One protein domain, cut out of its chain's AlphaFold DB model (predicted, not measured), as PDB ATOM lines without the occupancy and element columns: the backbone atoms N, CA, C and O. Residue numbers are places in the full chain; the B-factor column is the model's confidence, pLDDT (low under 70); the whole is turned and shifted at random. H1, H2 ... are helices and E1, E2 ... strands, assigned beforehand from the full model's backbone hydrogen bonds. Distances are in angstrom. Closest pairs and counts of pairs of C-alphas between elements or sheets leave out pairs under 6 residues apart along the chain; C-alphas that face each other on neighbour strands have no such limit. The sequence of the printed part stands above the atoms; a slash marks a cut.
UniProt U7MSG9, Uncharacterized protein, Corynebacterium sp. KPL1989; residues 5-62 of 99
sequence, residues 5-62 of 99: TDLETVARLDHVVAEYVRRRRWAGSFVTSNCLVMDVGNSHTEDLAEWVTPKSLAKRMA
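This is residues 5 to 62 of the 99 residues of an uncharacterized protein of Corynebacterium sp. KPL1989 (UniProt U7MSG9). This is a winding chain with little regular structure: a small loop closed by strand E1 at one end, and a long link to the other end, where the chain folds back into short helix H2. Residues 5 to 14, of which 5 to 10 belong to H1, stick out sideways. The 58 printed residues run H1, E1, H2, mostly helix, with only 16 in named elements. The whole is only just extended, close to loose, with a radius of gyration of the C-alphas of 15.6 A, spanning 45 by 26 by 23 A.

H2, residues 54 to 60, is apart from E1, residues 30 to 32, and from H1, residues 5 to 10. H1 and E1 are apart too. E1 pairs with no named strand, but residues 19 to 20 pair antiparallel with it. In both helices every O i to N i+4 pair is within hydrogen-bond range.

H2 measures 9.8 A, from C-alpha 54 at (-32.539, 38.258, -6.180) to C-alpha 60 at (-27.760, 44.337, -0.132). E1 measures 6.1 A. H1, 8.8 A, begins at (-49.163, 41.475, -10.256).

The C-alphas farthest apart, those of Arg 22 and Asp 47, are 45.7 A apart. Both links are long. The printed part has no cut, and no printed residue is under 70 in pLDDT.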
ATOM      1  N   THR A   5     -48.281  41.495  -9.078       91.50
ATOM      2  CA  THR A   5     -49.163  41.475 -10.256       91.50
ATOM      3  C   THR A   5     -48.970  42.710 -11.135       91.50
ATOM      4  O   THR A   5     -48.922  42.595 -12.363       91.50
ATOM      5  N   ASP A   6     -48.793  43.886 -10.521       90.00
ATOM      6  CA  ASP A   6     -48.473  45.103 -11.269       90.00
ATOM      7  C   ASP A   6     -47.145  44.924 -12.012       90.00
ATOM      8  O   ASP A   6     -47.058  45.228 -13.202       90.00
ATOM      9  N   LEU A   7     -46.124  44.390 -11.319       91.06
ATOM     10  CA  LEU A   7     -44.808  44.127 -11.903       91.06
ATOM     11  C   LEU A   7     -44.902  43.168 -13.085       91.06
ATOM     12  O   LEU A   7     -44.298  43.432 -14.118       91.06
ATOM     13  N   GLU A   8     -45.657  42.076 -12.965       89.75
ATOM     14  CA  GLU A   8     -45.814  41.113 -14.057       89.75
ATOM     15  C   GLU A   8     -46.420  41.755 -15.311       89.75
ATOM     16  O   GLU A   8     -46.007  41.461 -16.434       89.75
ATOM     17  N   THR A   9     -47.393  42.645 -15.119       89.88
ATOM     18  CA  THR A   9     -48.069  43.333 -16.218       89.88
ATOM     19  C   THR A   9     -47.115  44.289 -16.929       89.88
ATOM     20  O   THR A   9     -47.022  44.269 -18.157       89.88
ATOM     21  N   VAL A  10     -46.369  45.104 -16.175       87.94
ATOM     22  CA  VAL A  10     -45.494  46.130 -16.766       87.94
ATOM     23  C   VAL A  10     -44.141  45.592 -17.228       87.94
ATOM     24  O   VAL A  10     -43.575  46.148 -18.161       87.94
ATOM     25  N   ALA A  11     -43.639  44.489 -16.660       89.56
ATOM     26  CA  ALA A  11     -42.383  43.852 -17.082       89.56
ATOM     27  C   ALA A  11     -42.450  43.254 -18.501       89.56
ATOM     28  O   ALA A  11     -41.438  42.835 -19.061       89.56
ATOM     29  N   ARG A  12     -43.652  43.185 -19.086       88.44
ATOM     30  CA  ARG A  12     -43.889  42.779 -20.481       88.44
ATOM     31  C   ARG A  12     -43.784  43.946 -21.465       88.44
ATOM     32  O   ARG A  12     -43.790  43.711 -22.671       88.44
ATOM     33  N   LEU A  13     -43.733  45.175 -20.961       87.44
ATOM     34  CA  LEU A  13     -43.659  46.410 -21.733       87.44
ATOM     35  C   LEU A  13     -42.250  47.007 -21.642       87.44
ATOM     36  O   LEU A  13     -41.391  46.515 -20.909       87.44
ATOM     37  N   ASP A  14     -42.023  48.102 -22.362       86.62
ATOM     38  CA  ASP A  14     -40.799  48.879 -22.209       86.62
ATOM     39  C   ASP A  14     -40.672  49.401 -20.774       86.62
ATOM     40  O   ASP A  14     -41.577  50.048 -20.237       86.62
ATOM     41  N   HIS A  15     -39.513  49.153 -20.165       85.19
ATOM     42  CA  HIS A  15     -39.197  49.629 -18.825       85.19
ATOM     43  C   HIS A  15     -39.017  51.152 -18.838       85.19
ATOM     44  O   HIS A  15     -37.930  51.682 -19.081       85.19
ATOM     45  N   VAL A  16     -40.110  51.864 -18.578       87.56
ATOM     46  CA  VAL A  16     -40.134  53.314 -18.398       87.56
ATOM     47  C   VAL A  16     -40.523  53.607 -16.957       87.56
ATOM     48  O   VAL A  16     -41.636  53.317 -16.530       87.56
ATOM     49  N   VAL A  17     -39.592  54.195 -16.210       89.00
ATOM     50  CA  VAL A  17     -39.747  54.515 -14.782       89.00
ATOM     51  C   VAL A  17     -39.618  56.006 -14.519       89.00
ATOM     52  O   VAL A  17     -38.899  56.455 -13.635       89.00
ATOM     53  N   ALA A  18     -40.302  56.795 -15.337       92.12
ATOM     54  CA  ALA A  18     -40.408  58.232 -15.163       92.12
ATOM     55  C   ALA A  18     -41.739  58.729 -15.724       92.12
ATOM     56  O   ALA A  18     -42.284  58.165 -16.678       92.12
ATOM     57  N   GLU A  19     -42.238  59.806 -15.138       93.19
ATOM     58  CA  GLU A  19     -43.347  60.565 -15.687       93.19
ATOM     59  C   GLU A  19     -42.831  61.553 -16.737       93.19
ATOM     60  O   GLU A  19     -41.807  62.215 -16.545       93.19
ATOM     61  N   TYR A  20     -43.566  61.660 -17.845       95.56
ATOM     62  CA  TYR A  20     -43.258  62.583 -18.930       95.56
ATOM     63  C   TYR A  20     -44.477  63.410 -19.329       95.56
ATOM     64  O   TYR A  20     -45.592  62.886 -19.438       95.56
ATOM     65  N   VAL A  21     -44.248  64.676 -19.680       96.69
ATOM     66  CA  VAL A  21     -45.266  65.558 -20.262       96.69
ATOM     67  C   VAL A  21     -45.879  64.892 -21.495       96.69
ATOM     68  O   VAL A  21     -45.172  64.481 -22.422       96.69
ATOM     69  N   ARG A  22     -47.214  64.768 -21.505       94.19
ATOM     70  CA  ARG A  22     -47.989  64.122 -22.583       94.19
ATOM     71  C   ARG A  22     -47.514  62.699 -22.926       94.19
ATOM     72  O   ARG A  22     -47.691  62.260 -24.058       94.19
ATOM     73  N   ARG A  23     -46.912  61.976 -21.969       89.31
ATOM     74  CA  ARG A  23     -46.426  60.591 -22.137       89.31
ATOM     75  C   ARG A  23     -45.389  60.412 -23.260       89.31
ATOM     76  O   ARG A  23     -45.272  59.329 -23.825       89.31
ATOM     77  N   ARG A  24     -44.625  61.457 -23.600       90.88
ATOM     78  CA  ARG A  24     -43.598  61.398 -24.653       90.88
ATOM     79  C   ARG A  24     -42.209  61.303 -24.036       90.88
ATOM     80  O   ARG A  24     -41.781  62.260 -23.408       90.88
ATOM     81  N   ARG A  25     -41.486  60.200 -24.241       91.56
ATOM     82  CA  ARG A  25     -40.143  59.985 -23.673       91.56
ATOM     83  C   ARG A  25     -39.073  60.780 -24.433       91.56
ATOM     84  O   ARG A  25     -38.687  60.389 -25.529       91.56
ATOM     85  N   TRP A  26     -38.584  61.866 -23.839       92.25
ATOM     86  CA  TRP A  26     -37.344  62.555 -24.220       92.25
ATOM     87  C   TRP A  26     -36.853  63.424 -23.050       92.25
ATOM     88  O   TRP A  26     -37.555  63.572 -22.053       92.25
ATOM     89  N   ALA A  27     -35.640  63.975 -23.141       92.19
ATOM     90  CA  ALA A  27     -35.021  64.686 -22.018       92.19
ATOM     91  C   ALA A  27     -35.838  65.903 -21.542       92.19
ATOM     92  O   ALA A  27     -36.053  66.063 -20.347       92.19
ATOM     93  N   GLY A  28     -36.350  66.730 -22.459       96.06
ATOM     94  CA  GLY A  28     -37.084  67.949 -22.104       96.06
ATOM     95  C   GLY A  28     -38.558  67.754 -21.741       96.06
ATOM     96  O   GLY A  28     -39.252  68.740 -21.517       96.06
ATOM     97  N   SER A  29     -39.065  66.520 -21.687       95.62
ATOM     98  CA  SER A  29     -40.405  66.225 -21.156       95.62
ATOM     99  C   SER A  29     -40.382  65.518 -19.809       95.62
ATOM    100  O   SER A  29     -41.454  65.162 -19.328       95.62
ATOM    101  N   PHE A  30     -39.212  65.265 -19.217       95.94
ATOM    102  CA  PHE A  30     -39.120  64.622 -17.909       95.94
ATOM    103  C   PHE A  30     -39.826  65.464 -16.837       95.94
ATOM    104  O   PHE A  30     -39.611  66.671 -16.758       95.94
ATOM    105  N   VAL A  31     -40.658  64.820 -16.018       96.38
ATOM    106  CA  VAL A  31     -41.351  65.458 -14.889       96.38
ATOM    107  C   VAL A  31     -40.737  64.991 -13.577       96.38
ATOM    108  O   VAL A  31     -40.225  65.796 -12.805       96.38
ATOM    109  N   THR A  32     -40.778  63.684 -13.318       95.81
ATOM    110  CA  THR A  32     -40.256  63.102 -12.082       95.81
ATOM    111  C   THR A  32     -40.008  61.605 -12.235       95.81
ATOM    112  O   THR A  32     -40.526  60.951 -13.143       95.81
ATOM    113  N   SER A  33     -39.223  61.050 -11.320       93.50
ATOM    114  CA  SER A  33     -39.065  59.616 -11.116       93.50
ATOM    115  C   SER A  33     -38.820  59.350  -9.636       93.50
ATOM    116  O   SER A  33     -38.080  60.077  -8.978       93.50
ATOM    117  N   ASN A  34     -39.445  58.299  -9.115       90.94
ATOM    118  CA  ASN A  34     -39.285  57.839  -7.737       90.94
ATOM    119  C   ASN A  34     -38.729  56.408  -7.653       90.94
ATOM    120  O   ASN A  34     -38.704  55.823  -6.573       90.94
ATOM    121  N   CYS A  35     -38.325  55.819  -8.782       88.44
ATOM    122  CA  CYS A  35     -37.792  54.464  -8.834       88.44
ATOM    123  C   CYS A  35     -36.712  54.338  -9.909       88.44
ATOM    124  O   CYS A  35     -36.740  55.008 -10.938       88.44
ATOM    125  N   LEU A  36     -35.751  53.451  -9.660       88.50
ATOM    126  CA  LEU A  36     -34.657  53.153 -10.577       88.50
ATOM    127  C   LEU A  36     -34.808  51.724 -11.100       88.50
ATOM    128  O   LEU A  36     -35.090  50.806 -10.329       88.50
ATOM    129  N   VAL A  37     -34.584  51.534 -12.400       88.38
ATOM    130  CA  VAL A  37     -34.521  50.209 -13.032       88.38
ATOM    131  C   VAL A  37     -33.105  49.976 -13.515       88.38
ATOM    132  O   VAL A  37     -32.559  50.792 -14.252       88.38
ATOM    133  N   MET A  38     -32.529  48.857 -13.087       88.31
ATOM    134  CA  MET A  38     -31.178  48.439 -13.439       88.31
ATOM    135  C   MET A  38     -31.204  46.991 -13.905       88.31
ATOM    136  O   MET A  38     -31.827  46.139 -13.266       88.31
ATOM    137  N   ASP A  39     -30.476  46.710 -14.979       88.12
ATOM    138  CA  ASP A  39     -30.214  45.342 -15.398       88.12
ATOM    139  C   ASP A  39     -29.171  44.708 -14.473       88.12
ATOM    140  O   ASP A  39     -28.144  45.308 -14.153       88.12
ATOM    141  N   VAL A  40     -29.419  43.465 -14.060       88.50
ATOM    142  CA  VAL A  40     -28.466  42.674 -13.274       88.50
ATOM    143  C   VAL A  40     -27.866  41.603 -14.178       88.50
ATOM    144  O   VAL A  40     -28.496  40.585 -14.470       88.50
ATOM    145  N   GLY A  41     -26.641  41.855 -14.642       85.56
ATOM    146  CA  GLY A  41     -25.859  40.928 -15.454       85.56
ATOM    147  C   GLY A  41     -24.728  40.292 -14.647       85.56
ATOM    148  O   GLY A  41     -23.813  40.979 -14.203       85.56
ATOM    149  N   ASN A  42     -24.733  38.967 -14.514       89.31
ATOM    150  CA  ASN A  42     -23.632  38.214 -13.896       89.31
ATOM    151  C   ASN A  42     -22.488  37.951 -14.895       89.31
ATOM    152  O   ASN A  42     -21.930  36.869 -14.931       89.31
ATOM    153  N   SER A  43     -22.171  38.895 -15.787       86.25
ATOM    154  CA  SER A  43     -21.141  38.704 -16.825       86.25
ATOM    155  C   SER A  43     -19.705  38.864 -16.325       86.25
ATOM    156  O   SER A  43     -18.778  38.705 -17.107       86.25
ATOM    157  N   HIS A  44     -19.523  39.234 -15.058       88.06
ATOM    158  CA  HIS A  44     -18.214  39.448 -14.445       88.06
ATOM    159  C   HIS A  44     -17.566  38.149 -13.948       88.06
ATOM    160  O   HIS A  44     -16.368  38.144 -13.692       88.06
ATOM    161  N   THR A  45     -18.338  37.068 -13.802       88.94
ATOM    162  CA  THR A  45     -17.864  35.786 -13.269       88.94
ATOM    163  C   THR A  45     -18.763  34.640 -13.730       88.94
ATOM    164  O   THR A  45     -19.979  34.799 -13.857       88.94
ATOM    165  N   GLU A  46     -18.169  33.472 -13.965       87.00
ATOM    166  CA  GLU A  46     -18.901  32.227 -14.240       87.00
ATOM    167  C   GLU A  46     -19.073  31.371 -12.969       87.00
ATOM    168  O   GLU A  46     -19.759  30.349 -13.003       87.00
ATOM    169  N   ASP A  47     -18.503  31.793 -11.832       90.56
ATOM    170  CA  ASP A  47     -18.749  31.148 -10.543       90.56
ATOM    171  C   ASP A  47     -20.151  31.506 -10.024       90.56
ATOM    172  O   ASP A  47     -20.450  32.648  -9.665       90.56
ATOM    173  N   LEU A  48     -21.020  30.497  -9.950       87.31
ATOM    174  CA  LEU A  48     -22.395  30.625  -9.466       87.31
ATOM    175  C   LEU A  48     -22.484  31.152  -8.027       87.31
ATOM    176  O   LEU A  48     -23.505  31.738  -7.661       87.31
ATOM    177  N   ALA A  49     -21.456  30.938  -7.202       90.50
ATOM    178  CA  ALA A  49     -21.425  31.422  -5.825       90.50
ATOM    179  C   ALA A  49     -21.253  32.947  -5.741       90.50
ATOM    180  O   ALA A  49     -21.732  33.573  -4.791       90.50
ATOM    181  N   GLU A  50     -20.618  33.550  -6.745       90.69
ATOM    182  CA  GLU A  50     -20.380  34.993  -6.825       90.69
ATOM    183  C   GLU A  50     -21.540  35.751  -7.485       90.69
ATOM    184  O   GLU A  50     -21.629  36.979  -7.399       90.69
ATOM    185  N   TRP A  51     -22.471  35.030  -8.115       91.75
ATOM    186  CA  TRP A  51     -23.581  35.629  -8.840       91.75
ATOM    187  C   TRP A  51     -24.482  36.488  -7.958       91.75
ATOM    188  O   TRP A  51     -24.919  36.113  -6.863       91.75
ATOM    189  N   VAL A  52     -24.890  37.627  -8.516       91.56
ATOM    190  CA  VAL A  52     -25.949  38.437  -7.931       91.56
ATOM    191  C   VAL A  52     -27.274  37.721  -8.170       91.56
ATOM    192  O   VAL A  52     -27.795  37.633  -9.281       91.56
ATOM    193  N   THR A  53     -27.828  37.186  -7.088       90.31
ATOM    194  CA  THR A  53     -29.166  36.585  -7.049       90.31
ATOM    195  C   THR A  53     -30.186  37.578  -6.490       90.31
ATOM    196  O   THR A  53     -29.804  38.438  -5.687       90.31
ATOM    197  N   PRO A  54     -31.491  37.432  -6.788       90.19
ATOM    198  CA  PRO A  54     -32.539  38.258  -6.180       90.19
ATOM    199  C   PRO A  54     -32.483  38.269  -4.649       90.19
ATOM    200  O   PRO A  54     -32.619  39.315  -4.022       90.19
ATOM    201  N   LYS A  55     -32.174  37.120  -4.035       90.56
ATOM    202  CA  LYS A  55     -31.986  37.000  -2.583       90.56
ATOM    203  C   LYS A  55     -30.780  37.799  -2.086       90.56
ATOM    204  O   LYS A  55     -30.868  38.444  -1.045       90.56
ATOM    205  N   SER A  56     -29.649  37.747  -2.793       91.81
ATOM    206  CA  SER A  56     -28.472  38.546  -2.433       91.81
ATOM    207  C   SER A  56     -28.734  40.045  -2.597       91.81
ATOM    208  O   SER A  56     -28.311  40.830  -1.753       91.81
ATOM    209  N   LEU A  57     -29.493  40.436  -3.625       92.06
ATOM    210  CA  LEU A  57     -29.851  41.824  -3.889       92.06
ATOM    211  C   LEU A  57     -30.795  42.368  -2.814       92.06
ATOM    212  O   LEU A  57     -30.548  43.446  -2.290       92.06
ATOM    213  N   ALA A  58     -31.802  41.590  -2.405       91.94
ATOM    214  CA  ALA A  58     -32.696  41.951  -1.306       91.94
ATOM    215  C   ALA A  58     -31.943  42.185   0.015       91.94
ATOM    216  O   ALA A  58     -32.286  43.092   0.765       91.94
ATOM    217  N   LYS A  59     -30.885  41.408   0.285       93.44
ATOM    218  CA  LYS A  59     -30.014  41.630   1.450       93.44
ATOM    219  C   LYS A  59     -29.175  42.902   1.320       93.44
ATOM    220  O   LYS A  59     -29.041  43.634   2.291       93.44
ATOM    221  N   ARG A  60     -28.596  43.151   0.140       92.94
ATOM    222  CA  ARG A  60     -27.760  44.337  -0.132       92.94
ATOM    223  C   ARG A  60     -28.571  45.636  -0.092       92.94
ATOM    224  O   ARG A  60     -28.042  46.657   0.319       92.94
ATOM    225  N   MET A  61     -29.839  45.574  -0.490       91.19
ATOM    226  CA  MET A  61     -30.773  46.704  -0.548       91.19
ATOM    227  C   MET A  61     -31.748  46.707   0.641       91.19
ATOM    228  O   MET A  61     -32.890  47.145   0.508       91.19
ATOM    229  N   ALA A  62     -31.335  46.175   1.795       92.69
ATOM    230  CA  ALA A  62     -32.178  46.146   2.986       92.69
ATOM    231  C   ALA A  62     -32.656  47.564   3.351       92.69
ATOM    232  O   ALA A  62     -31.870  48.508   3.371       92.69
TER     233      ALA A  62